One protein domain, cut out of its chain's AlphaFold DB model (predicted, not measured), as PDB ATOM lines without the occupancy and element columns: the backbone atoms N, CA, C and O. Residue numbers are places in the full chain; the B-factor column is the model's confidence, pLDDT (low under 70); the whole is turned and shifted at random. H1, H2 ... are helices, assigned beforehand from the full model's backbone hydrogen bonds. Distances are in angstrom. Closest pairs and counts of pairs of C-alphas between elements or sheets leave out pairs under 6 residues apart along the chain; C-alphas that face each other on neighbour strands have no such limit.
ATOM      1  N   ILE A 276      40.663 -20.236  35.486       78.25
ATOM      2  CA  ILE A 276      40.161 -20.402  34.109       78.25
ATOM      3  C   ILE A 276      41.209 -21.119  33.255       78.25
ATOM      4  O   ILE A 276      40.877 -22.092  32.594       78.25
ATOM      5  N   ALA A 277      42.480 -20.711  33.302       72.88
ATOM      6  CA  ALA A 277      43.540 -21.326  32.500       72.88
ATOM      7  C   ALA A 277      43.678 -22.848  32.724       72.88
ATOM      8  O   ALA A 277      43.965 -23.564  31.766       72.88
ATOM      9  N   GLY A 278      43.429 -23.336  33.948       70.38
ATOM     10  CA  GLY A 278      43.408 -24.770  34.259       70.38
ATOM     11  C   GLY A 278      42.239 -25.508  33.598       70.38
ATOM     12  O   GLY A 278      42.430 -26.583  33.038       70.38
ATOM     13  N   LEU A 279      41.060 -24.880  33.545       79.75
ATOM     14  CA  LEU A 279      39.844 -25.468  32.971       79.75
ATOM     15  C   LEU A 279      39.900 -25.678  31.447       79.75
ATOM     16  O   LEU A 279      39.216 -26.545  30.912       79.75
ATOM     17  N   TRP A 280      40.711 -24.908  30.716       75.81
ATOM     18  CA  TRP A 280      40.923 -25.123  29.271       75.81
ATOM     19  C   TRP A 280      41.962 -26.226  28.980       75.81
ATOM     20  O   TRP A 280      42.240 -26.539  27.823       75.81
ATOM     21  N   GLY A 281      42.537 -26.827  30.027       65.69
ATOM     22  CA  GLY A 281      43.488 -27.934  29.962       65.69
ATOM     23  C   GLY A 281      42.856 -29.314  29.763       65.69
ATOM     24  O   GLY A 281      43.596 -30.290  29.658       65.69
ATOM     25  N   ILE A 282      41.531 -29.416  29.653       70.44
ATOM     26  CA  ILE A 282      40.793 -30.683  29.532       70.44
ATOM     27  C   ILE A 282      40.919 -31.242  28.095       70.44
ATOM     28  O   ILE A 282      41.064 -30.481  27.134       70.44
ATOM     29  N   GLU A 283      40.976 -32.569  27.939       58.91
ATOM     30  CA  GLU A 283      41.032 -33.250  26.626       58.91
ATOM     31  C   GLU A 283      39.663 -33.707  26.114       58.91
ATOM     32  O   GLU A 283      39.478 -33.830  24.903       58.91
ATOM     33  N   ALA A 284      38.723 -33.937  27.030       59.25
ATOM     34  CA  ALA A 284      37.326 -34.194  26.736       59.25
ATOM     35  C   ALA A 284      36.601 -32.854  26.550       59.25
ATOM     36  O   ALA A 284      36.361 -32.127  27.509       59.25
ATOM     37  N   ASP A 285      36.288 -32.494  25.310       67.88
ATOM     38  CA  ASP A 285      35.438 -31.359  24.977       67.88
ATOM     39  C   ASP A 285      34.353 -31.782  23.983       67.88
ATOM     40  O   ASP A 285      34.616 -32.430  22.974       67.88
ATOM     41  N   SER A 286      33.100 -31.392  24.238       69.00
ATOM     42  CA  SER A 286      31.989 -31.786  23.355       69.00
ATOM     43  C   SER A 286      32.094 -31.149  21.961       69.00
ATOM     44  O   SER A 286      31.531 -31.661  20.994       69.00
ATOM     45  N   PHE A 287      32.795 -30.013  21.848       72.75
ATOM     46  CA  PHE A 287      32.878 -29.204  20.622       72.75
ATOM     47  C   PHE A 287      34.298 -29.066  20.029       72.75
ATOM     48  O   PHE A 287      34.462 -28.462  18.960       72.75
ATOM     49  N   GLY A 288      35.334 -29.615  20.676       67.62
ATOM     50  CA  GLY A 288      36.711 -29.603  20.155       67.62
ATOM     51  C   GLY A 288      37.490 -28.284  20.304       67.62
ATOM     52  O   GLY A 288      38.588 -28.170  19.756       67.62
ATOM     53  N   TYR A 289      36.945 -27.259  20.975       75.12
ATOM     54  CA  TYR A 289      37.594 -25.944  21.099       75.12
ATOM     55  C   TYR A 289      38.835 -25.950  22.008       75.12
ATOM     56  O   TYR A 289      39.794 -25.227  21.728       75.12
ATOM     57  N   CYS A 290      38.859 -26.763  23.066       70.94
ATOM     58  CA  CYS A 290      40.010 -26.887  23.964       70.94
ATOM     59  C   CYS A 290      41.187 -27.553  23.240       70.94
ATOM     60  O   CYS A 290      42.326 -27.093  23.357       70.94
ATOM     61  N   ARG A 291      40.913 -28.577  22.417       71.81
ATOM     62  CA  ARG A 291      41.928 -29.214  21.559       71.81
ATOM     63  C   ARG A 291      42.472 -28.248  20.499       71.81
ATOM     64  O   ARG A 291      43.682 -28.096  20.369       71.81
ATOM     65  N   GLU A 292      41.597 -27.514  19.806       70.94
ATOM     66  CA  GLU A 292      41.999 -26.541  18.774       70.94
ATOM     67  C   GLU A 292      42.876 -25.396  19.313       70.94
ATOM     68  O   GLU A 292      43.770 -24.916  18.604       70.94
ATOM     69  N   LEU A 293      42.637 -24.955  20.554       68.75
ATOM     70  CA  LEU A 293      43.459 -23.947  21.227       68.75
ATOM     71  C   LEU A 293      44.838 -24.493  21.629       68.75
ATOM     72  O   LEU A 293      45.830 -23.775  21.487       68.75
ATOM     73  N   LYS A 294      44.920 -25.753  22.084       67.38
ATOM     74  CA  LYS A 294      46.186 -26.426  22.434       67.38
ATOM     75  C   LYS A 294      47.072 -26.682  21.214       67.38
ATOM     76  O   LYS A 294      48.279 -26.466  21.288       67.38
ATOM     77  N   ASP A 295      46.478 -27.055  20.082       63.31
ATOM     78  CA  ASP A 295      47.205 -27.352  18.840       63.31
ATOM     79  C   ASP A 295      47.789 -26.099  18.154       63.31
ATOM     80  O   ASP A 295      48.452 -26.197  17.119       63.31
ATOM     81  N   GLY A 296      47.518 -24.892  18.676       59.44
ATOM     82  CA  GLY A 296      48.000 -23.623  18.112       59.44
ATOM     83  C   GLY A 296      47.488 -23.332  16.693       59.44
ATOM     84  O   GLY A 296      47.953 -22.407  16.023       59.44
ATOM     85  N   ASN A 297      46.518 -24.111  16.208       53.66
ATOM     86  CA  ASN A 297      46.067 -24.086  14.817       53.66
ATOM     87  C   ASN A 297      45.114 -22.907  14.522       53.66
ATOM     88  O   ASN A 297      44.818 -22.603  13.362       53.66
ATOM     89  N   TYR A 298      44.666 -22.201  15.567       50.03
ATOM     90  CA  TYR A 298      43.778 -21.043  15.459       50.03
ATOM     91  C   TYR A 298      44.453 -19.855  14.736       50.03
ATOM     92  O   TYR A 298      43.915 -19.344  13.748       50.03
ATOM     93  N   ASP A 299      45.692 -19.498  15.104       47.25
ATOM     94  CA  ASP A 299      46.461 -18.413  14.459       47.25
ATOM     95  C   ASP A 299      46.930 -18.777  13.028       47.25
ATOM     96  O   ASP A 299      47.061 -17.924  12.134       47.25
ATOM     97  N   ALA A 300      47.155 -20.067  12.757       44.56
ATOM     98  CA  ALA A 300      47.593 -20.558  11.448       44.56
ATOM     99  C   ALA A 300      46.479 -20.473  10.386       44.56
ATOM    100  O   ALA A 300      46.739 -20.111   9.231       44.56
ATOM    101  N   LYS A 301      45.227 -20.749  10.775       43.84
ATOM    102  CA  LYS A 301      44.054 -20.659   9.892       43.84
ATOM    103  C   LYS A 301      43.705 -19.197   9.584       43.84
ATOM    104  O   LYS A 301      43.488 -18.856   8.420       43.84
ATOM    105  N   GLU A 302      43.762 -18.306  10.577       45.59
ATOM    106  CA  GLU A 302      43.475 -16.876  10.390       45.59
ATOM    107  C   GLU A 302      44.557 -16.161   9.566       45.59
ATOM    108  O   GLU A 302      44.241 -15.374   8.671       45.59
ATOM    109  N   SER A 303      45.838 -16.483   9.771       47.69
ATOM    110  CA  SER A 303      46.924 -15.912   8.963       47.69
ATOM    111  C   SER A 303      46.896 -16.379   7.501       47.69
ATOM    112  O   SER A 303      47.356 -15.646   6.619       47.69
ATOM    113  N   ARG A 304      46.336 -17.563   7.209       47.09
ATOM    114  CA  ARG A 304      46.065 -18.040   5.841       47.09
ATOM    115  C   ARG A 304      44.839 -17.364   5.229       47.09
ATOM    116  O   ARG A 304      44.923 -16.935   4.084       47.09
ATOM    117  N   VAL A 305      43.749 -17.186   5.979       46.50
ATOM    118  CA  VAL A 305      42.530 -16.501   5.503       46.50
ATOM    119  C   VAL A 305      42.750 -14.997   5.318       46.50
ATOM    120  O   VAL A 305      42.272 -14.439   4.336       46.50
ATOM    121  N   ARG A 306      43.524 -14.325   6.183       44.03
ATOM    122  CA  ARG A 306      43.950 -12.927   5.977       44.03
ATOM    123  C   ARG A 306      44.850 -12.787   4.754       44.03
ATOM    124  O   ARG A 306      44.641 -11.861   3.978       44.03
ATOM    125  N   ARG A 307      45.784 -13.723   4.533       42.47
ATOM    126  CA  ARG A 307      46.592 -13.770   3.302       42.47
ATOM    127  C   ARG A 307      45.731 -14.029   2.066       42.47
ATOM    128  O   ARG A 307      45.905 -13.328   1.081       42.47
ATOM    129  N   ALA A 308      44.757 -14.932   2.138       40.84
ATOM    130  CA  ALA A 308      43.824 -15.214   1.048       40.84
ATOM    131  C   ALA A 308      42.869 -14.039   0.766       40.84
ATOM    132  O   ALA A 308      42.634 -13.719  -0.391       40.84
ATOM    133  N   ARG A 309      42.373 -13.334   1.795       39.56
ATOM    134  CA  ARG A 309      41.560 -12.110   1.648       39.56
ATOM    135  C   ARG A 309      42.372 -10.936   1.116       39.56
ATOM    136  O   ARG A 309      41.868 -10.209   0.272       39.56
ATOM    137  N   GLN A 310      43.617 -10.758   1.561       42.44
ATOM    138  CA  GLN A 310      44.522  -9.756   0.991       42.44
ATOM    139  C   GLN A 310      44.894 -10.096  -0.455       42.44
ATOM    140  O   GLN A 310      44.939  -9.194  -1.281       42.44
ATOM    141  N   GLN A 311      45.079 -11.377  -0.784       36.25
ATOM    142  CA  GLN A 311      45.320 -11.840  -2.154       36.25
ATOM    143  C   GLN A 311      44.073 -11.707  -3.046       36.25
ATOM    144  O   GLN A 311      44.201 -11.273  -4.185       36.25
ATOM    145  N   MET A 410      47.521  -9.005  34.169       56.62
ATOM    146  CA  MET A 410      46.557  -8.981  35.283       56.62
ATOM    147  C   MET A 410      45.215  -9.666  34.984       56.62
ATOM    148  O   MET A 410      44.352  -9.705  35.857       56.62
ATOM    149  N   THR A 411      45.010 -10.196  33.776       68.69
ATOM    150  CA  THR A 411      43.719 -10.768  33.362       68.69
ATOM    151  C   THR A 411      43.713 -12.293  33.495       68.69
ATOM    152  O   THR A 411      44.699 -12.929  33.120       68.69
ATOM    153  N   PRO A 412      42.607 -12.921  33.939       73.94
ATOM    154  CA  PRO A 412      42.517 -14.378  34.076       73.94
ATOM    155  C   PRO A 412      42.409 -15.124  32.731       73.94
ATOM    156  O   PRO A 412      42.559 -16.344  32.689       73.94
ATOM    157  N   TRP A 413      42.154 -14.406  31.633       80.88
ATOM    158  CA  TRP A 413      42.016 -14.948  30.281       80.88
ATOM    159  C   TRP A 413      43.328 -14.868  29.492       80.88
ATOM    160  O   TRP A 413      44.013 -13.845  29.513       80.88
ATOM    161  N   SER A 414      43.649 -15.916  28.728       81.12
ATOM    162  CA  SER A 414      44.765 -15.894  27.769       81.12
ATOM    163  C   SER A 414      44.353 -15.278  26.423       81.12
ATOM    164  O   SER A 414      43.187 -15.322  26.030       81.12
ATOM    165  N   GLN A 415      45.310 -14.725  25.667       77.56
ATOM    166  CA  GLN A 415      45.018 -14.068  24.382       77.56
ATOM    167  C   GLN A 415      44.321 -14.986  23.350       77.56
ATOM    168  O   GLN A 415      43.375 -14.521  22.714       77.56
ATOM    169  N   PRO A 416      44.709 -16.267  23.179       76.56
ATOM    170  CA  PRO A 416      43.993 -17.172  22.278       76.56
ATOM    171  C   PRO A 416      42.530 -17.393  22.691       76.56
ATOM    172  O   PRO A 416      41.651 -17.426  21.832       76.56
ATOM    173  N   GLN A 417      42.253 -17.474  23.999       82.69
ATOM    174  CA  GLN A 417      40.886 -17.593  24.519       82.69
ATOM    175  C   GLN A 417      40.076 -16.318  24.259       82.69
ATOM    176  O   GLN A 417      38.929 -16.406  23.832       82.69
ATOM    177  N   LEU A 418      40.668 -15.132  24.446       82.31
ATOM    178  CA  LEU A 418      40.007 -13.860  24.126       82.31
ATOM    179  C   LEU A 418      39.676 -13.750  22.635       82.31
ATOM    180  O   LEU A 418      38.579 -13.322  22.295       82.31
ATOM    181  N   ASN A 419      40.575 -14.188  21.750       81.75
ATOM    182  CA  ASN A 419      40.328 -14.192  20.305       81.75
ATOM    183  C   ASN A 419      39.192 -15.161  19.920       81.75
ATOM    184  O   ASN A 419      38.368 -14.836  19.064       81.75
ATOM    185  N   LEU A 420      39.132 -16.342  20.550       83.31
ATOM    186  CA  LEU A 420      38.023 -17.284  20.376       83.31
ATOM    187  C   LEU A 420      36.702 -16.659  20.841       83.31
ATOM    188  O   LEU A 420      35.717 -16.680  20.104       83.31
ATOM    189  N   MET A 421      36.689 -16.068  22.034       83.75
ATOM    190  CA  MET A 421      35.489 -15.455  22.592       83.75
ATOM    191  C   MET A 421      35.036 -14.222  21.807       83.75
ATOM    192  O   MET A 421      33.838 -14.057  21.622       83.75
ATOM    193  N   GLU A 422      35.947 -13.406  21.268       83.50
ATOM    194  CA  GLU A 422      35.617 -12.256  20.407       83.50
ATOM    195  C   GLU A 422      34.931 -12.686  19.099       83.50
ATOM    196  O   GLU A 422      34.093 -11.968  18.550       83.50
ATOM    197  N   LYS A 423      35.258 -13.884  18.598       81.56
ATOM    198  CA  LYS A 423      34.599 -14.479  17.430       81.56
ATOM    199  C   LYS A 423      33.163 -14.904  17.749       81.56
ATOM    200  O   LYS A 423      32.280 -14.695  16.921       81.56
ATOM    201  N   LEU A 424      32.941 -15.478  18.934       83.00
ATOM    202  CA  LEU A 424      31.618 -15.916  19.396       83.00
ATOM    203  C   LEU A 424      30.738 -14.733  19.828       83.00
ATOM    204  O   LEU A 424      29.538 -14.712  19.560       83.00
ATOM    205  N   VAL A 425      31.324 -13.740  20.494       84.25
ATOM    206  CA  VAL A 425      30.643 -12.571  21.053       84.25
ATOM    207  C   VAL A 425      31.505 -11.338  20.810       84.25
ATOM    208  O   VAL A 425      32.577 -11.180  21.388       84.25
ATOM    209  N   LYS A 426      31.011 -10.421  19.979       78.12
ATOM    210  CA  LYS A 426      31.719  -9.171  19.679       78.12
ATOM    211  C   LYS A 426      31.891  -8.314  20.937       78.12
ATOM    212  O   LYS A 426      30.950  -8.147  21.714       78.12
ATOM    213  N   GLY A 427      33.076  -7.735  21.109       74.12
ATOM    214  CA  GLY A 427      33.430  -6.887  22.246       74.12
ATOM    215  C   GLY A 427      33.811  -7.647  23.521       74.12
ATOM    216  O   GLY A 427      34.027  -7.008  24.552       74.12
ATOM    217  N   PHE A 428      33.925  -8.979  23.478       83.38
ATOM    218  CA  PHE A 428      34.390  -9.770  24.619       83.38
ATOM    219  C   PHE A 428      35.872  -9.513  24.940       83.38
ATOM    220  O   PHE A 428      36.261  -9.576  26.104       83.38
ATOM    221  N   GLU A 429      36.704  -9.160  23.956       79.62
ATOM    222  CA  GLU A 429      38.117  -8.834  24.197       79.62
ATOM    223  C   GLU A 429      38.261  -7.634  25.149       79.62
ATOM    224  O   GLU A 429      39.015  -7.694  26.122       79.62
ATOM    225  N   SER A 430      37.492  -6.564  24.904       74.31
ATOM    226  CA  SER A 430      37.470  -5.364  25.757       74.31
ATOM    227  C   SER A 430      37.039  -5.704  27.181       74.31
ATOM    228  O   SER A 430      37.590  -5.184  28.150       74.31
ATOM    229  N   TYR A 431      36.064  -6.601  27.298       81.25
ATOM    230  CA  TYR A 431      35.573  -7.093  28.569       81.25
ATOM    231  C   TYR A 431      36.654  -7.872  29.332       81.25
ATOM    232  O   TYR A 431      37.007  -7.494  30.450       81.25
ATOM    233  N   GLY A 432      37.215  -8.919  28.722       76.19
ATOM    234  CA  GLY A 432      38.187  -9.801  29.365       76.19
ATOM    235  C   GLY A 432      39.501  -9.106  29.729       76.19
ATOM    236  O   GLY A 432      40.117  -9.474  30.725       76.19
ATOM    237  N   GLN A 433      39.892  -8.059  28.989       75.12
ATOM    238  CA  GLN A 433      41.070  -7.238  29.302       75.12
ATOM    239  C   GLN A 433      40.893  -6.349  30.542       75.12
ATOM    240  O   GLN A 433      41.876  -5.995  31.189       75.12
ATOM    241  N   ASN A 434      39.652  -5.989  30.879       71.94
ATOM    242  CA  ASN A 434      39.341  -5.095  31.993       71.94
ATOM    243  C   ASN A 434      38.981  -5.842  33.289       71.94
ATOM    244  O   ASN A 434      38.746  -5.192  34.308       71.94
ATOM    245  N   GLN A 435      38.894  -7.179  33.275       72.88
ATOM    246  CA  GLN A 435      38.533  -7.966  34.457       72.88
ATOM    247  C   GLN A 435      39.768  -8.505  35.194       72.88
ATOM    248  O   GLN A 435      40.498  -9.316  34.627       72.88
ATOM    249  N   PRO A 436      39.979  -8.121  36.469       68.69
ATOM    250  CA  PRO A 436      41.084  -8.638  37.277       68.69
ATOM    251  C   PRO A 436      40.760  -9.962  37.993       68.69
ATOM    252  O   PRO A 436      41.668 -10.631  38.475       68.69
ATOM    253  N   VAL A 437      39.479 -10.338  38.112       76.06
ATOM    254  CA  VAL A 437      39.017 -11.502  38.891       76.06
ATOM    255  C   VAL A 437      37.982 -12.293  38.092       76.06
ATOM    256  O   VAL A 437      37.163 -11.701  37.391       76.06
ATOM    257  N   VAL A 438      38.016 -13.621  38.229       81.00
ATOM    258  CA  VAL A 438      37.048 -14.554  37.634       81.00
ATOM    259  C   VAL A 438      35.680 -14.395  38.293       81.00
ATOM    260  O   VAL A 438      35.566 -14.384  39.517       81.00
ATOM    261  N   ARG A 439      34.624 -14.277  37.488       84.19
ATOM    262  CA  ARG A 439      33.235 -14.165  37.956       84.19
ATOM    263  C   ARG A 439      32.404 -15.365  37.523       84.19
ATOM    264  O   ARG A 439      32.774 -16.073  36.590       84.19
ATOM    265  N   ASP A 440      31.225 -15.537  38.123       87.25
ATOM    266  CA  ASP A 440      30.283 -16.609  37.754       87.25
ATOM    267  C   ASP A 440      29.939 -16.591  36.249       87.25
ATOM    268  O   ASP A 440      29.796 -17.630  35.612       87.25
ATOM    269  N   PHE A 441      29.877 -15.396  35.651       88.38
ATOM    270  CA  PHE A 441      29.660 -15.214  34.212       88.38
ATOM    271  C   PHE A 441      30.805 -15.770  33.346       88.38
ATOM    272  O   PHE A 441      30.556 -16.308  32.268       88.38
ATOM    273  N   ASP A 442      32.054 -15.668  33.806       88.44
ATOM    274  CA  ASP A 442      33.212 -16.177  33.067       88.44
ATOM    275  C   ASP A 442      33.210 -17.716  33.062       88.44
ATOM    276  O   ASP A 442      33.468 -18.333  32.026       88.44
ATOM    277  N   LEU A 443      32.818 -18.332  34.186       88.88
ATOM    278  CA  LEU A 443      32.603 -19.781  34.291       88.88
ATOM    279  C   LEU A 443      31.415 -20.252  33.446       88.88
ATOM    280  O   LEU A 443      31.505 -21.291  32.796       88.88
ATOM    281  N   MET A 444      30.330 -19.474  33.392       91.56
ATOM    282  CA  MET A 444      29.206 -19.740  32.491       91.56
ATOM    283  C   MET A 444      29.662 -19.755  31.024       91.56
ATOM    284  O   MET A 444      29.317 -20.673  30.285       91.56
ATOM    285  N   CYS A 445      30.465 -18.771  30.602       89.75
ATOM    286  CA  CYS A 445      30.989 -18.710  29.234       89.75
ATOM    287  C   CYS A 445      31.881 -19.914  28.911       89.75
ATOM    288  O   CYS A 445      31.746 -20.499  27.838       89.75
ATOM    289  N   TRP A 446      32.756 -20.313  29.839       90.19
ATOM    290  CA  TRP A 446      33.562 -21.526  29.695       90.19
ATOM    291  C   TRP A 446      32.687 -22.786  29.564       90.19
ATOM    292  O   TRP A 446      32.857 -23.541  28.607       90.19
ATOM    293  N   ALA A 447      31.703 -22.975  30.449       89.31
ATOM    294  CA  ALA A 447      30.827 -24.150  30.443       89.31
ATOM    295  C   ALA A 447      30.049 -24.293  29.119       89.31
ATOM    296  O   ALA A 447      29.932 -25.397  28.583       89.31
ATOM    297  N   LEU A 448      29.599 -23.173  28.538       89.81
ATOM    298  CA  LEU A 448      28.943 -23.143  27.226       89.81
ATOM    299  C   LEU A 448      29.875 -23.554  26.078       89.81
ATOM    300  O   LEU A 448      29.451 -24.283  25.183       89.81
ATOM    301  N   VAL A 449      31.135 -23.103  26.092       87.94
ATOM    302  CA  VAL A 449      32.115 -23.435  25.040       87.94
ATOM    303  C   VAL A 449      32.586 -24.887  25.132       87.94
ATOM    304  O   VAL A 449      32.874 -25.499  24.106       87.94
ATOM    305  N   VAL A 450      32.647 -25.453  26.336       85.94
ATOM    306  CA  VAL A 450      33.008 -26.864  26.539       85.94
ATOM    307  C   VAL A 450      31.834 -27.803  26.247       85.94
ATOM    308  O   VAL A 450      32.043 -28.911  25.751       85.94
ATOM    309  N   GLY A 451      30.601 -27.337  26.478       83.56
ATOM    310  CA  GLY A 451      29.365 -28.063  26.187       83.56
ATOM    311  C   GLY A 451      28.647 -28.660  27.393       83.56
ATOM    312  O   GLY A 451      27.742 -29.468  27.186       83.56
ATOM    313  N   SER A 452      29.005 -28.234  28.610       86.88
ATOM    314  CA  SER A 452      28.297 -28.563  29.854       86.88
ATOM    315  C   SER A 452      27.179 -27.539  30.110       86.88
ATOM    316  O   SER A 452      27.363 -26.506  30.763       86.88
ATOM    317  N   LEU A 453      26.009 -27.794  29.516       88.06
ATOM    318  CA  LEU A 453      24.879 -26.852  29.489       88.06
ATOM    319  C   LEU A 453      24.214 -26.684  30.868       88.06
ATOM    320  O   LEU A 453      23.783 -25.583  31.216       88.06
ATOM    321  N   ASP A 454      24.185 -27.739  31.683       85.81
ATOM    322  CA  ASP A 454      23.589 -27.696  33.023       85.81
ATOM    323  C   ASP A 454      24.439 -26.889  34.011       85.81
ATOM    324  O   ASP A 454      23.897 -26.089  34.779       85.81
ATOM    325  N   VAL A 455      25.772 -26.992  33.932       88.06
ATOM    326  CA  VAL A 455      26.677 -26.124  34.707       88.06
ATOM    327  C   VAL A 455      26.492 -24.671  34.294       88.06
ATOM    328  O   VAL A 455      26.391 -23.798  35.157       88.06
ATOM    329  N   ALA A 456      26.383 -24.391  32.992       90.81
ATOM    330  CA  ALA A 456      26.113 -23.039  32.514       90.81
ATOM    331  C   ALA A 456      24.797 -22.484  33.090       90.81
ATOM    332  O   ALA A 456      24.738 -21.321  33.488       90.81
ATOM    333  N   HIS A 457      23.758 -23.315  33.204       89.81
ATOM    334  CA  HIS A 457      22.488 -22.911  33.800       89.81
ATOM    335  C   HIS A 457      22.589 -22.656  35.318       89.81
ATOM    336  O   HIS A 457      22.018 -21.679  35.809       89.81
ATOM    337  N   ILE A 458      23.354 -23.462  36.064       87.38
ATOM    338  CA  ILE A 458      23.649 -23.200  37.488       87.38
ATOM    339  C   ILE A 458      24.402 -21.875  37.647       87.38
ATOM    340  O   ILE A 458      24.048 -21.057  38.499       87.38
ATOM    341  N   MET A 459      25.404 -21.620  36.803       88.44
ATOM    342  CA  MET A 459      26.174 -20.376  36.855       88.44
ATOM    343  C   MET A 459      25.306 -19.164  36.509       88.44
ATOM    344  O   MET A 459      25.390 -18.146  37.195       88.44
ATOM    345  N   TRP A 460      24.404 -19.284  35.526       91.62
ATOM    346  CA  TRP A 460      23.432 -18.239  35.188       91.62
ATOM    347  C   TRP A 460      22.601 -17.817  36.404       91.62
ATOM    348  O   TRP A 460      22.460 -16.614  36.646       91.62
ATOM    349  N   LYS A 461      22.152 -18.779  37.232       88.31
ATOM    350  CA  LYS A 461      21.380 -18.510  38.461       88.31
ATOM    351  C   LYS A 461      22.083 -17.579  39.454       88.31
ATOM    352  O   LYS A 461      21.420 -16.881  40.216       88.31
ATOM    353  N   ARG A 462      23.418 -17.564  39.444       84.50
ATOM    354  CA  ARG A 462      24.253 -16.810  40.391       84.50
ATOM    355  C   ARG A 462      24.749 -15.475  39.840       84.50
ATOM    356  O   ARG A 462      25.233 -14.637  40.603       84.50
ATOM    357  N   THR A 463      24.610 -15.249  38.533       85.94
ATOM    358  CA  THR A 463      25.112 -14.032  37.885       85.94
ATOM    359  C   THR A 463      24.510 -12.749  38.468       85.94
ATOM    360  O   THR A 463      23.383 -12.704  38.962       85.94
ATOM    361  N   LYS A 464      25.288 -11.658  38.421       81.25
ATOM    362  CA  LYS A 464      24.840 -10.337  38.895       81.25
ATOM    363  C   LYS A 464      23.832  -9.670  37.960       81.25
ATOM    364  O   LYS A 464      22.940  -8.988  38.449       81.25
ATOM    365  N   SER A 465      23.973  -9.891  36.653       84.38
ATOM    366  CA  SER A 465      23.080  -9.369  35.615       84.38
ATOM    367  C   SER A 465      22.548 -10.503  34.720       84.38
ATOM    368  O   SER A 465      23.081 -10.752  33.628       84.38
ATOM    369  N   PRO A 466      21.507 -11.232  35.175       88.06
ATOM    370  CA  PRO A 466      20.966 -12.404  34.484       88.06
ATOM    371  C   PRO A 466      20.424 -12.098  33.084       88.06
ATOM    372  O   PRO A 466      20.480 -12.970  32.215       88.06
ATOM    373  N   LEU A 467      19.945 -10.869  32.833       89.50
ATOM    374  CA  LEU A 467      19.445 -10.477  31.511       89.50
ATOM    375  C   LEU A 467      20.571 -10.482  30.475       89.50
ATOM    376  O   LEU A 467      20.470 -11.132  29.437       89.50
ATOM    377  N   ARG A 468      21.679  -9.794  30.769       88.44
ATOM    378  CA  ARG A 468      22.846  -9.753  29.875       88.44
ATOM    379  C   ARG A 468      23.487 -11.132  29.735       88.44
ATOM    380  O   ARG A 468      23.850 -11.515  28.626       88.44
ATOM    381  N   ALA A 469      23.592 -11.877  30.836       89.81
ATOM    382  CA  ALA A 469      24.155 -13.221  30.836       89.81
ATOM    383  C   ALA A 469      23.365 -14.181  29.931       89.81
ATOM    384  O   ALA A 469      23.964 -14.864  29.103       89.81
ATOM    385  N   GLY A 470      22.032 -14.177  30.025       91.00
ATOM    386  CA  GLY A 470      21.171 -15.020  29.195       91.00
ATOM    387  C   GLY A 470      21.221 -14.659  27.705       91.00
ATOM    388  O   GLY A 470      21.335 -15.547  26.860       91.00
ATOM    389  N   LEU A 471      21.256 -13.360  27.372       90.88
ATOM    390  CA  LEU A 471      21.428 -12.891  25.988       90.88
ATOM    391  C   LEU A 471      22.751 -13.372  25.373       90.88
ATOM    392  O   LEU A 471      22.774 -13.839  24.232       90.88
ATOM    393  N   VAL A 472      23.850 -13.264  26.125       90.56
ATOM    394  CA  VAL A 472      25.166 -13.738  25.680       90.56
ATOM    395  C   VAL A 472      25.182 -15.262  25.549       90.56
ATOM    396  O   VAL A 472      25.669 -15.769  24.540       90.56
ATOM    397  N   ALA A 473      24.603 -15.989  26.509       91.69
ATOM    398  CA  ALA A 473      24.531 -17.449  26.475       91.69
ATOM    399  C   ALA A 473      23.809 -17.963  25.220       91.69
ATOM    400  O   ALA A 473      24.317 -18.846  24.525       91.69
ATOM    401  N   GLN A 474      22.676 -17.348  24.871       91.75
ATOM    402  CA  GLN A 474      21.928 -17.675  23.658       91.75
ATOM    403  C   GLN A 474      22.742 -17.401  22.385       91.75
ATOM    404  O   GLN A 474      22.752 -18.226  21.470       91.75
ATOM    405  N   SER A 475      23.463 -16.274  22.330       88.50
ATOM    406  CA  SER A 475      24.337 -15.958  21.192       88.50
ATOM    407  C   SER A 475      25.462 -16.977  21.038       88.50
ATOM    408  O   SER A 475      25.728 -17.417  19.922       88.50
ATOM    409  N   ILE A 476      26.112 -17.377  22.136       90.12
ATOM    410  CA  ILE A 476      27.182 -18.382  22.110       90.12
ATOM    411  C   ILE A 476      26.642 -19.710  21.564       90.12
ATOM    412  O   ILE A 476      27.225 -20.256  20.631       90.12
ATOM    413  N   CYS A 477      25.493 -20.183  22.062       90.69
ATOM    414  CA  CYS A 477      24.870 -21.419  21.572       90.69
ATOM    415  C   CYS A 477      24.568 -21.346  20.066       90.69
ATOM    416  O   CYS A 477      24.877 -22.277  19.320       90.69
ATOM    417  N   HIS A 478      24.024 -20.216  19.596       89.00
ATOM    418  CA  HIS A 478      23.701 -20.027  18.182       89.00
ATOM    419  C   HIS A 478      24.952 -19.973  17.289       89.00
ATOM    420  O   HIS A 478      24.971 -20.579  16.219       89.00
ATOM    421  N   GLN A 479      26.019 -19.295  17.725       86.62
ATOM    422  CA  GLN A 479      27.276 -19.239  16.970       86.62
ATOM    423  C   GLN A 479      27.976 -20.603  16.919       86.62
ATOM    424  O   GLN A 479      28.424 -21.011  15.850       86.62
ATOM    425  N   ILE A 480      28.008 -21.354  18.025       87.44
ATOM    426  CA  ILE A 480      28.582 -22.712  18.049       87.44
ATOM    427  C   ILE A 480      27.816 -23.637  17.096       87.44
ATOM    428  O   ILE A 480      28.433 -24.360  16.306       87.44
ATOM    429  N   LYS A 481      26.478 -23.564  17.102       87.81
ATOM    430  CA  LYS A 481      25.622 -24.297  16.159       87.81
ATOM    431  C   LYS A 481      25.991 -23.986  14.704       87.81
ATOM    432  O   LYS A 481      26.167 -24.909  13.912       87.81
ATOM    433  N   LEU A 482      26.155 -22.705  14.360       85.56
ATOM    434  CA  LEU A 482      26.519 -22.271  13.005       85.56
ATOM    435  C   LEU A 482      27.918 -22.743  12.575       85.56
ATOM    436  O   LEU A 482      28.117 -23.060  11.401       85.56
ATOM    437  N   GLU A 483      28.884 -22.781  13.496       81.88
ATOM    438  CA  GLU A 483      30.274 -23.120  13.183       81.88
ATOM    439  C   GLU A 483      30.547 -24.622  13.086       81.88
ATOM    440  O   GLU A 483      31.266 -25.048  12.179       81.88
ATOM    441  N   LYS A 484      30.025 -25.416  14.028       77.69
ATOM    442  CA  LYS A 484      30.408 -26.826  14.196       77.69
ATOM    443  C   LYS A 484      29.359 -27.810  13.676       77.69
ATOM    444  O   LYS A 484      29.753 -28.889  13.250       77.69
ATOM    445  N   LYS A 485      28.063 -27.455  13.672       77.12
ATOM    446  CA  LYS A 485      26.943 -28.348  13.289       77.12
ATOM    447  C   LYS A 485      26.909 -29.693  14.042       77.12
ATOM    448  O   LYS A 485      26.460 -30.708  13.518       77.12
ATOM    449  N   ILE A 486      27.422 -29.714  15.272       78.75
ATOM    450  CA  ILE A 486      27.473 -30.890  16.157       78.75
ATOM    451  C   ILE A 486      26.461 -30.673  17.292       78.75
ATOM    452  O   ILE A 486      26.384 -29.566  17.821       78.75
ATOM    453  N   ARG A 487      25.693 -31.714  17.661       78.38
ATOM    454  CA  ARG A 487      24.633 -31.675  18.700       78.38
ATOM    455  C   ARG A 487      23.661 -30.493  18.553       78.38
ATOM    456  O   ARG A 487      23.342 -29.800  19.516       78.38
ATOM    457  N   GLU A 488      23.187 -30.242  17.331       84.50
ATOM    458  CA  GLU A 488      22.355 -29.065  17.035       84.50
ATOM    459  C   GLU A 488      21.055 -29.014  17.853       84.50
ATOM    460  O   GLU A 488      20.624 -27.927  18.221       84.50
ATOM    461  N   GLN A 489      20.446 -30.168  18.152       85.88
ATOM    462  CA  GLN A 489      19.203 -30.240  18.930       85.88
ATOM    463  C   GLN A 489      19.409 -29.843  20.397       85.88
ATOM    464  O   GLN A 489      18.661 -29.010  20.896       85.88
ATOM    465  N   GLU A 490      20.436 -30.376  21.066       85.38
ATOM    466  CA  GLU A 490      20.756 -30.021  22.460       85.38
ATOM    467  C   GLU A 490      21.116 -28.534  22.593       85.38
ATOM    468  O   GLU A 490      20.666 -27.857  23.516       85.38
ATOM    469  N   LEU A 491      21.890 -27.999  21.640       88.00
ATOM    470  CA  LEU A 491      22.237 -26.577  21.596       88.00
ATOM    471  C   LEU A 491      21.021 -25.680  21.350       88.00
ATOM    472  O   LEU A 491      20.938 -24.605  21.942       88.00
ATOM    473  N   GLU A 492      20.088 -26.101  20.490       89.38
ATOM    474  CA  GLU A 492      18.849 -25.356  20.258       89.38
ATOM    475  C   GLU A 492      17.972 -25.360  21.512       89.38
ATOM    476  O   GLU A 492      17.537 -24.297  21.943       89.38
ATOM    477  N   GLN A 493      17.797 -26.519  22.155       90.38
ATOM    478  CA  GLN A 493      17.045 -26.637  23.407       90.38
ATOM    479  C   GLN A 493      17.662 -25.787  24.524       90.38
ATOM    480  O   GLN A 493      16.947 -25.107  25.259       90.38
ATOM    481  N   ALA A 494      18.993 -25.766  24.644       89.06
ATOM    482  CA  ALA A 494      19.672 -24.909  25.611       89.06
ATOM    483  C   ALA A 494      19.490 -23.418  25.290       89.06
ATOM    484  O   ALA A 494      19.220 -22.622  26.192       89.06
ATOM    485  N   ALA A 495      19.590 -23.027  24.017       91.31
ATOM    486  CA  ALA A 495      19.351 -21.652  23.582       91.31
ATOM    487  C   ALA A 495      17.899 -21.208  23.842       91.31
ATOM    488  O   ALA A 495      17.678 -20.083  24.297       91.31
ATOM    489  N   GLU A 496      16.923 -22.086  23.595       91.00
ATOM    490  CA  GLU A 496      15.506 -21.870  23.905       91.00
ATOM    491  C   GLU A 496      15.288 -21.728  25.414       91.00
ATOM    492  O   GLU A 496      14.677 -20.751  25.845       91.00
ATOM    493  N   ARG A 497      15.890 -22.603  26.229       90.88
ATOM    494  CA  ARG A 497      15.835 -22.523  27.697       90.88
ATOM    495  C   ARG A 497      16.372 -21.189  28.221       90.88
ATOM    496  O   ARG A 497      15.693 -20.522  28.998       90.88
ATOM    497  N   PHE A 498      17.548 -20.747  27.762       92.44
ATOM    498  CA  PHE A 498      18.096 -19.440  28.150       92.44
ATOM    499  C   PHE A 498      17.239 -18.269  27.646       92.44
ATOM    500  O   PHE A 498      17.113 -17.262  28.347       92.44
ATOM    501  N   SER A 499      16.623 -18.389  26.468       91.00
ATOM    502  CA  SER A 499      15.682 -17.395  25.939       91.00
ATOM    503  C   SER A 499      14.438 -17.275  26.826       91.00
ATOM    504  O   SER A 499      14.075 -16.168  27.232       91.00
ATOM    505  N   GLU A 500      13.808 -18.401  27.167       91.44
ATOM    506  CA  GLU A 500      12.645 -18.459  28.057       91.44
ATOM    507  C   GLU A 500      12.960 -17.899  29.439       91.44
ATOM    508  O   GLU A 500      12.207 -17.076  29.953       91.44
ATOM    509  N   ASP A 501      14.100 -18.279  30.014       90.75
ATOM    510  CA  ASP A 501      14.531 -17.796  31.319       90.75
ATOM    511  C   ASP A 501      14.796 -16.281  31.302       90.75
ATOM    512  O   ASP A 501      14.341 -15.558  32.190       90.75
ATOM    513  N   THR A 502      15.439 -15.759  30.253       92.62
ATOM    514  CA  THR A 502      15.699 -14.315  30.100       92.62
ATOM    515  C   THR A 502      14.400 -13.514  29.950       92.62
ATOM    516  O   THR A 502      14.220 -12.476  30.595       92.62
ATOM    517  N   VAL A 503      13.464 -13.990  29.122       91.88
ATOM    518  CA  VAL A 503      12.137 -13.372  28.955       91.88
ATOM    519  C   VAL A 503      11.299 -13.517  30.233       91.88
ATOM    520  O   VAL A 503      10.569 -12.599  30.611       91.88
ATOM    521  N   GLY A 504      11.441 -14.634  30.943       89.69
ATOM    522  CA  GLY A 504      10.828 -14.906  32.237       89.69
ATOM    523  C   GLY A 504      11.225 -13.881  33.297       89.69
ATOM    524  O   GLY A 504      10.345 -13.303  33.938       89.69
ATOM    525  N   VAL A 505      12.522 -13.575  33.419       90.75
ATOM    526  CA  VAL A 505      13.027 -12.506  34.300       90.75
ATOM    527  C   VAL A 505      12.420 -11.153  33.912       90.75
ATOM    528  O   VAL A 505      11.938 -10.417  34.772       90.75
ATOM    529  N   LEU A 506      12.374 -10.836  32.615       91.06
ATOM    530  CA  LEU A 506      11.850  -9.559  32.120       91.06
ATOM    531  C   LEU A 506      10.350  -9.362  32.429       91.06
ATOM    532  O   LEU A 506       9.929  -8.242  32.725       91.06
ATOM    533  N   ASN A 507       9.552 -10.434  32.408       90.69
ATOM    534  CA  ASN A 507       8.120 -10.410  32.736       90.69
ATOM    535  C   ASN A 507       7.823 -10.083  34.210       90.69
ATOM    536  O   ASN A 507       6.751  -9.564  34.514       90.69
ATOM    537  N   HIS A 508       8.748 -10.380  35.127       89.56
ATOM    538  CA  HIS A 508       8.549 -10.200  36.573       89.56
ATOM    539  C   HIS A 508       9.035  -8.835  37.093       89.56
ATOM    540  O   HIS A 508       9.013  -8.576  38.302       89.56
ATOM    541  N   ILE A 509       9.440  -7.926  36.199       87.19
ATOM    542  CA  ILE A 509       9.780  -6.545  36.554       87.19
ATOM    543  C   ILE A 509       8.501  -5.762  36.883       87.19
ATOM    544  O   ILE A 509       7.558  -5.717  36.101       87.19
ATOM    545  N   ALA A 510       8.483  -5.095  38.042       76.94
ATOM    546  CA  ALA A 510       7.266  -4.530  38.631       76.94
ATOM    547  C   ALA A 510       6.577  -3.428  37.800       76.94
ATOM    548  O   ALA A 510       5.352  -3.360  37.778       76.94
ATOM    549  N   ASN A 511       7.344  -2.547  37.146       84.00
ATOM    550  CA  ASN A 511       6.819  -1.354  36.473       84.00
ATOM    551  C   ASN A 511       7.454  -1.160  35.092       84.00
ATOM    552  O   ASN A 511       8.665  -1.314  34.941       84.00
ATOM    553  N   ALA A 512       6.671  -0.683  34.117       78.19
ATOM    554  CA  ALA A 512       7.171  -0.349  32.776       78.19
ATOM    555  C   ALA A 512       8.282   0.722  32.804       78.19
ATOM    556  O   ALA A 512       9.252   0.644  32.055       78.19
ATOM    557  N   GLU A 513       8.199   1.696  33.718       79.62
ATOM    558  CA  GLU A 513       9.252   2.704  33.896       79.62
ATOM    559  C   GLU A 513      10.537   2.126  34.512       79.62
ATOM    560  O   GLU A 513      11.633   2.559  34.152       79.62
ATOM    561  N   ALA A 514      10.418   1.135  35.403       81.00
ATOM    562  CA  ALA A 514      11.570   0.426  35.954       81.00
ATOM    563  C   ALA A 514      12.247  -0.426  34.869       81.00
ATOM    564  O   ALA A 514      13.457  -0.318  34.681       81.00
ATOM    565  N   ALA A 515      11.453  -1.170  34.087       85.00
ATOM    566  CA  ALA A 515      11.931  -1.935  32.938       85.00
ATOM    567  C   ALA A 515      12.634  -1.035  31.914       85.00
ATOM    568  O   ALA A 515      13.714  -1.375  31.446       85.00
ATOM    569  N   ARG A 516      12.090   0.154  31.618       84.00
ATOM    570  CA  ARG A 516      12.762   1.125  30.744       84.00
ATOM    571  C   ARG A 516      14.123   1.530  31.287       84.00
ATOM    572  O   ARG A 516      15.102   1.411  30.561       84.00
ATOM    573  N   LYS A 517      14.183   2.023  32.533       81.56
ATOM    574  CA  LYS A 517      15.443   2.489  33.137       81.56
ATOM    575  C   LYS A 517      16.510   1.398  33.088       81.56
ATOM    576  O   LYS A 517      17.653   1.710  32.782       81.56
ATOM    577  N   LEU A 518      16.110   0.150  33.325       83.81
ATOM    578  CA  LEU A 518      16.980  -1.015  33.253       83.81
ATOM    579  C   LEU A 518      17.448  -1.326  31.822       83.81
ATOM    580  O   LEU A 518      18.644  -1.446  31.579       83.81
ATOM    581  N   LEU A 519      16.524  -1.404  30.862       84.94
ATOM    582  CA  LEU A 519      16.831  -1.729  29.463       84.94
ATOM    583  C   LEU A 519      17.752  -0.695  28.806       84.94
ATOM    584  O   LEU A 519      18.592  -1.061  27.986       84.94
ATOM    585  N   THR A 520      17.608   0.575  29.196       80.81
ATOM    586  CA  THR A 520      18.446   1.694  28.742       80.81
ATOM    587  C   THR A 520      19.655   1.954  29.643       80.81
ATOM    588  O   THR A 520      20.325   2.977  29.493       80.81
ATOM    589  N   CYS A 521      19.901   1.102  30.641       77.81
ATOM    590  CA  CYS A 521      21.003   1.298  31.568       77.81
ATOM    591  C   CYS A 521      22.329   0.958  30.882       77.81
ATOM    592  O   CYS A 521      22.546  -0.168  30.424       77.81
ATOM    593  N   THR A 522      23.235   1.931  30.850       70.69
ATOM    594  CA  THR A 522      24.620   1.755  30.396       70.69
ATOM    595  C   THR A 522      25.542   1.327  31.539       70.69
ATOM    596  O   THR A 522      26.660   0.891  31.299       70.69
ATOM    597  N   GLN A 523      25.101   1.415  32.796       64.75
ATOM    598  CA  GLN A 523      25.862   0.972  33.968       64.75
ATOM    599  C   GLN A 523      25.453  -0.462  34.353       64.75
ATOM    600  O   GLN A 523      24.298  -0.841  34.177       64.75
ATOM    601  N   GLY A 524      26.392  -1.293  34.811       63.34
ATOM    602  CA  GLY A 524      26.129  -2.691  35.173       63.34
ATOM    603  C   GLY A 524      27.301  -3.621  34.879       63.34
ATOM    604  O   GLY A 524      28.089  -3.350  33.961       63.34
ATOM    605  N   ALA A 525      27.359  -4.751  35.587       59.12
ATOM    606  CA  ALA A 525      28.353  -5.791  35.357       59.12
ATOM    607  C   ALA A 525      28.470  -6.138  33.857       59.12
ATOM    608  O   ALA A 525      27.463  -6.326  33.164       59.12
ATOM    609  N   PHE A 526      29.721  -6.154  33.365       69.00
ATOM    610  CA  PHE A 526      30.109  -6.490  31.984       69.00
ATOM    611  C   PHE A 526      29.381  -5.697  30.880       69.00
ATOM    612  O   PHE A 526      29.203  -6.184  29.767       69.00
ATOM    613  N   ALA A 527      29.034  -4.432  31.155       57.78
ATOM    614  CA  ALA A 527      28.527  -3.493  30.144       57.78
ATOM    615  C   ALA A 527      29.518  -3.213  28.995       57.78
ATOM    616  O   ALA A 527      29.140  -2.601  27.999       57.78
ATOM    617  N   ASP A 528      30.777  -3.629  29.147       68.00
ATOM    618  CA  ASP A 528      31.831  -3.487  28.140       68.00
ATOM    619  C   ASP A 528      31.676  -4.487  26.973       68.00
ATOM    620  O   ASP A 528      32.324  -4.324  25.942       68.00
ATOM    621  N   ILE A 529      30.820  -5.512  27.114       70.25
ATOM    622  CA  ILE A 529      30.519  -6.487  26.053       70.25
ATOM    623  C   ILE A 529      29.602  -5.840  25.001       70.25
ATOM    624  O   ILE A 529      28.580  -5.239  25.338       70.25
ATOM    625  N   GLY A 530      29.940  -5.998  23.716       66.62
ATOM    626  CA  GLY A 530      29.149  -5.516  22.582       66.62
ATOM    627  C   GLY A 530      29.933  -4.613  21.627       66.62
ATOM    628  O   GLY A 530      30.645  -5.086  20.742       66.62
ATOM    629  N   ILE A 531      29.748  -3.294  21.734       60.81
ATOM    630  CA  ILE A 531      30.344  -2.330  20.796       60.81
ATOM    631  C   ILE A 531      31.834  -2.169  21.113       60.81
ATOM    632  O   ILE A 531      32.197  -1.746  22.203       60.81
ATOM    633  N   SER A 532      32.702  -2.452  20.139       48.84
ATOM    634  CA  SER A 532      34.151  -2.275  20.269       48.84
ATOM    635  C   SER A 532      34.501  -0.815  20.607       48.84
ATOM    636  O   SER A 532      34.427   0.060  19.739       48.84
ATOM    637  N   GLY A 533      34.877  -0.536  21.858       50.47
ATOM    638  CA  GLY A 533      35.276   0.796  22.315       50.47
ATOM    639  C   GLY A 533      34.955   1.065  23.788       50.47
ATOM    640  O   GLY A 533      34.314   0.271  24.457       50.47
ATOM    641  N   ALA A 534      35.383   2.225  24.296       46.16
ATOM    642  CA  ALA A 534      35.219   2.648  25.696       46.16
ATOM    643  C   ALA A 534      33.769   3.024  26.096       46.16
ATOM    644  O   ALA A 534      33.564   3.711  27.097       46.16
ATOM    645  N   HIS A 535      32.768   2.650  25.291       58.09
ATOM    646  CA  HIS A 535      31.367   3.003  25.510       58.09
ATOM    647  C   HIS A 535      30.591   1.781  25.990       58.09
ATOM    648  O   HIS A 535      30.469   0.797  25.268       58.09
ATOM    649  N   LYS A 536      30.043   1.877  27.202       69.38
ATOM    650  CA  LYS A 536      29.212   0.832  27.796       69.38
ATOM    651  C   LYS A 536      27.920   0.633  26.991       69.38
ATOM    652  O   LYS A 536      27.272   1.612  26.618       69.38
ATOM    653  N   CYS A 537      27.552  -0.620  26.735       75.25
ATOM    654  CA  CYS A 537      26.391  -1.001  25.937       75.25
ATOM    655  C   CYS A 537      25.118  -1.103  26.796       75.25
ATOM    656  O   CYS A 537      25.141  -1.615  27.919       75.25
ATOM    657  N   GLU A 538      23.993  -0.624  26.265       84.12
ATOM    658  CA  GLU A 538      22.676  -0.828  26.877       84.12
ATOM    659  C   GLU A 538      22.237  -2.287  26.735       84.12
ATOM    660  O   GLU A 538      22.604  -2.964  25.776       84.12
ATOM    661  N   VAL A 539      21.392  -2.775  27.648       86.00
ATOM    662  CA  VAL A 539      20.866  -4.153  27.569       86.00
ATOM    663  C   VAL A 539      20.078  -4.358  26.270       86.00
ATOM    664  O   VAL A 539      20.230  -5.379  25.600       86.00
ATOM    665  N   LEU A 540      19.269  -3.367  25.881       87.56
ATOM    666  CA  LEU A 540      18.516  -3.403  24.627       87.56
ATOM    667  C   LEU A 540      19.435  -3.337  23.398       87.56
ATOM    668  O   LEU A 540      19.206  -4.038  22.413       87.56
ATOM    669  N   ASP A 541      20.491  -2.526  23.454       84.44
ATOM    670  CA  ASP A 541      21.467  -2.426  22.369       84.44
ATOM    671  C   ASP A 541      22.253  -3.723  22.183       84.44
ATOM    672  O   ASP A 541      22.455  -4.135  21.039       84.44
ATOM    673  N   LEU A 542      22.604  -4.394  23.281       86.31
ATOM    674  CA  LEU A 542      23.226  -5.713  23.270       86.31
ATOM    675  C   LEU A 542      22.294  -6.756  22.645       86.31
ATOM    676  O   LEU A 542      22.711  -7.475  21.743       86.31
ATOM    677  N   ALA A 543      21.020  -6.804  23.049       89.12
ATOM    678  CA  ALA A 543      20.048  -7.739  22.473       89.12
ATOM    679  C   ALA A 543      19.886  -7.563  20.953       89.12
ATOM    680  O   ALA A 543      19.747  -8.543  20.219       89.12
ATOM    681  N   ILE A 544      19.936  -6.315  20.478       87.38
ATOM    682  CA  ILE A 544      19.858  -5.992  19.049       87.38
ATOM    683  C   ILE A 544      21.138  -6.413  18.324       87.38
ATOM    684  O   ILE A 544      21.061  -6.985  17.243       87.38
ATOM    685  N   LEU A 545      22.305  -6.162  18.924       84.31
ATOM    686  CA  LEU A 545      23.606  -6.542  18.370       84.31
ATOM    687  C   LEU A 545      23.782  -8.066  18.268       84.31
ATOM    688  O   LEU A 545      24.410  -8.538  17.325       84.31
ATOM    689  N   LEU A 546      23.216  -8.818  19.213       84.69
ATOM    690  CA  LEU A 546      23.217 -10.286  19.228       84.69
ATOM    691  C   LEU A 546      22.067 -10.906  18.409       84.69
ATOM    692  O   LEU A 546      21.896 -12.119  18.414       84.69
ATOM    693  N   GLU A 547      21.267 -10.087  17.720       85.94
ATOM    694  CA  GLU A 547      20.125 -10.509  16.900       85.94
ATOM    695  C   GLU A 547      19.064 -11.363  17.627       85.94
ATOM    696  O   GLU A 547      18.376 -12.192  17.022       85.94
ATOM    697  N   ASN A 548      18.863 -11.131  18.929       88.12
ATOM    698  CA  ASN A 548      17.924 -11.913  19.726       88.12
ATOM    699  C   ASN A 548      16.461 -11.483  19.506       88.12
ATOM    700  O   ASN A 548      15.978 -10.493  20.063       88.12
ATOM    701  N   ARG A 549      15.735 -12.261  18.699       89.00
ATOM    702  CA  ARG A 549      14.364 -11.946  18.267       89.00
ATOM    703  C   ARG A 549      13.343 -12.053  19.398       89.00
ATOM    704  O   ARG A 549      12.524 -11.146  19.541       89.00
ATOM    705  N   THR A 550      13.406 -13.108  20.208       88.25
ATOM    706  CA  THR A 550      12.421 -13.385  21.268       88.25
ATOM    707  C   THR A 550      12.450 -12.280  22.319       88.25
ATOM    708  O   THR A 550      11.415 -11.678  22.614       88.25
ATOM    709  N   PHE A 551      13.645 -11.901  22.780       91.75
ATOM    710  CA  PHE A 551      13.824 -10.825  23.752       91.75
ATOM    711  C   PHE A 551      13.386  -9.455  23.214       91.75
ATOM    712  O   PHE A 551      12.644  -8.731  23.877       91.75
ATOM    713  N   VAL A 552      13.798  -9.087  21.995       91.12
ATOM    714  CA  VAL A 552      13.430  -7.789  21.397       91.12
ATOM    715  C   VAL A 552      11.926  -7.703  21.119       91.12
ATOM    716  O   VAL A 552      11.335  -6.629  21.235       91.12
ATOM    717  N   SER A 553      11.280  -8.831  20.813       90.62
ATOM    718  CA  SER A 553       9.839  -8.894  20.560       90.62
ATOM    719  C   SER A 553       8.967  -8.632  21.798       90.62
ATOM    720  O   SER A 553       7.749  -8.429  21.655       90.62
ATOM    721  N   HIS A 554       9.583  -8.631  22.987       92.38
ATOM    722  CA  HIS A 554       8.927  -8.436  24.268       92.38
ATOM    723  C   HIS A 554       8.248  -7.067  24.370       92.38
ATOM    724  O   HIS A 554       8.725  -6.053  23.850       92.38
ATOM    725  N   ARG A 555       7.129  -7.017  25.104       90.50
ATOM    726  CA  ARG A 555       6.297  -5.816  25.242       90.50
ATOM    727  C   ARG A 555       7.091  -4.605  25.741       90.50
ATOM    728  O   ARG A 555       6.985  -3.542  25.140       90.50
ATOM    729  N   TYR A 556       7.895  -4.763  26.795       90.81
ATOM    730  CA  TYR A 556       8.681  -3.653  27.348       90.81
ATOM    731  C   TYR A 556       9.736  -3.130  26.370       90.81
ATOM    732  O   TYR A 556       9.853  -1.920  26.212       90.81
ATOM    733  N   CYS A 557      10.451  -4.005  25.654       90.69
ATOM    734  CA  CYS A 557      11.439  -3.579  24.659       90.69
ATOM    735  C   CYS A 557      10.778  -2.779  23.528       90.69
ATOM    736  O   CYS A 557      11.264  -1.713  23.157       90.69
ATOM    737  N   MET A 558       9.619  -3.233  23.045       90.69
ATOM    738  CA  MET A 558       8.861  -2.517  22.018       90.69
ATOM    739  C   MET A 558       8.271  -1.194  22.521       90.69
ATOM    740  O   MET A 558       8.251  -0.219  21.770       90.69
ATOM    741  N   GLU A 559       7.823  -1.119  23.779       87.62
ATOM    742  CA  GLU A 559       7.366   0.136  24.393       87.62
ATOM    743  C   GLU A 559       8.509   1.160  24.494       87.62
ATOM    744  O   GLU A 559       8.318   2.316  24.117       87.62
ATOM    745  N   VAL A 560       9.712   0.738  24.906       86.94
ATOM    746  CA  VAL A 560      10.907   1.602  24.943       86.94
ATOM    747  C   VAL A 560      11.284   2.094  23.545       86.94
ATOM    748  O   VAL A 560      11.517   3.288  23.355       86.94
ATOM    749  N   MET A 561      11.289   1.206  22.548       88.25
ATOM    750  CA  MET A 561      11.587   1.573  21.158       88.25
ATOM    751  C   MET A 561      10.545   2.537  20.573       88.25
ATOM    752  O   MET A 561      10.898   3.447  19.823       88.25
ATOM    753  N   GLU A 562       9.269   2.390  20.936       86.19
ATOM    754  CA  GLU A 562       8.206   3.318  20.536       86.19
ATOM    755  C   GLU A 562       8.362   4.689  21.222       86.19
ATOM    756  O   GLU A 562       8.163   5.725  20.584       86.19
ATOM    757  N   GLU A 563       8.769   4.740  22.494       82.31
ATOM    758  CA  GLU A 563       9.109   6.002  23.172       82.31
ATOM    759  C   GLU A 563      10.300   6.706  22.502       82.31
ATOM    760  O   GLU A 563      10.238   7.914  22.245       82.31
ATOM    761  N   GLN A 564      11.353   5.957  22.157       83.44
ATOM    762  CA  GLN A 564      12.506   6.482  21.419       83.44
ATOM    763  C   GLN A 564      12.109   6.993  20.028       83.44
ATOM    764  O   GLN A 564      12.545   8.067  19.605       83.44
ATOM    765  N   PHE A 565      11.216   6.285  19.332       85.25
ATOM    766  CA  PHE A 565      10.691   6.709  18.034       85.25
ATOM    767  C   PHE A 565       9.892   8.023  18.119       85.25
ATOM    768  O   PHE A 565       9.968   8.856  17.209       85.25
ATOM    769  N   ASN A 566       9.189   8.253  19.234       81.38
ATOM    770  CA  ASN A 566       8.428   9.477  19.519       81.38
ATOM    771  C   ASN A 566       9.285  10.652  20.042       81.38
ATOM    772  O   ASN A 566       8.736  11.720  20.323       81.38
ATOM    773  N   GLY A 567      10.613  10.490  20.127       74.06
ATOM    774  CA  GLY A 567      11.565  11.564  20.445       74.06
ATOM    775  C   GLY A 567      12.087  11.574  21.885       74.06
ATOM    776  O   GLY A 567      12.796  12.503  22.276       74.06
TER     777      GLY A 567
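What this domain is: This is residues 276 to 311 and 410 to 567 of the 1125 residues of the protein "ADP-ribose mitochondrial-like protein" of Chrysochromulina tobinii (UniProt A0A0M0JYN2). Four helices side by side, H6, H7, H8 and H9, form an up-and-down bundle of two helical hairpins. The short helices H10, H11, H12 and H13 cluster where H8 begins and H9 ends, the hairpin of H4 and H5 packs on H8 through H4, and residues 300 to 311 of H3 stick out as an arm. The printed part has 194 residues, with thirteen named helices, H1 to H13 in chain order, and no named strand: all helix. It is compact, with a radius of gyration of the C-alphas of 17.4 A and spans of 51 by 38 by 33 A.

How they stand to each other: H9, residues 488 to 507, forms a hairpin with H8, residues 466 to 484, at a shallow tilt of 18 degrees; their closest C-alphas, Gln 474 and Ala 495, are 4.7 A apart. H8 is the hub, touching five helices. H6, residues 440 to 450, touches H8 at Phe 441 and Ala 469, 6.8 A between C-alphas. H6 forms a hairpin with H7, residues 453 to 462, with C-alphas 444 and 456 closest at 4.5 A. H7 and H8 only just touch, with 3 pairs of C-alphas within 8 A, and only at the corner. H4, residues 415 to 424, touches residues 475 to 480 of H8, about perpendicular at 89 degrees, and forms a hairpin with H5, residues 428 to 434. H11, residues 539 to 545, touches residues 467 to 471 of H8. H12, residues 549 to 552, touches H9 at C-alphas 551 and 503, 6.0 A apart. H13, residues 555 to 565, touches H10, residues 512 to 519, about perpendicular at 80 degrees. H2, residues 289 to 294, only just touches H6, with 3 pairs of C-alphas within 8 A. H1, residues 276 to 279, is close to H6 but not clearly touching, and H3, residues 297 to 311, likewise to H4. Every O i to N i+4 pair is within hydrogen-bond range in H2, H3, H4, H6, H8, H9, H10, H11 and H13, against 2 of 3 in H5 and 5 of 6 in H7; H1 and H12 are too short for one.

Where its parts are: H9 is 28.2 A long from C-alpha 488 at (22.355, -29.065, 17.035) to C-alpha 507 at (8.120, -10.410, 32.736). H8 spans 26.6 A and H3 20.9 A. H13 ends at C-alpha 565, (10.691, 6.709, 18.034).

The domain as a whole: Residues 312 to 409 are not printed, and C-alphas 311 and 410 are 37.6 A apart across the cut. The link from H10 to H11, residues 520 to 538, is long. Mean pLDDT of the printed part is 78.5; 41 residues are under 70, among them 293 to 311.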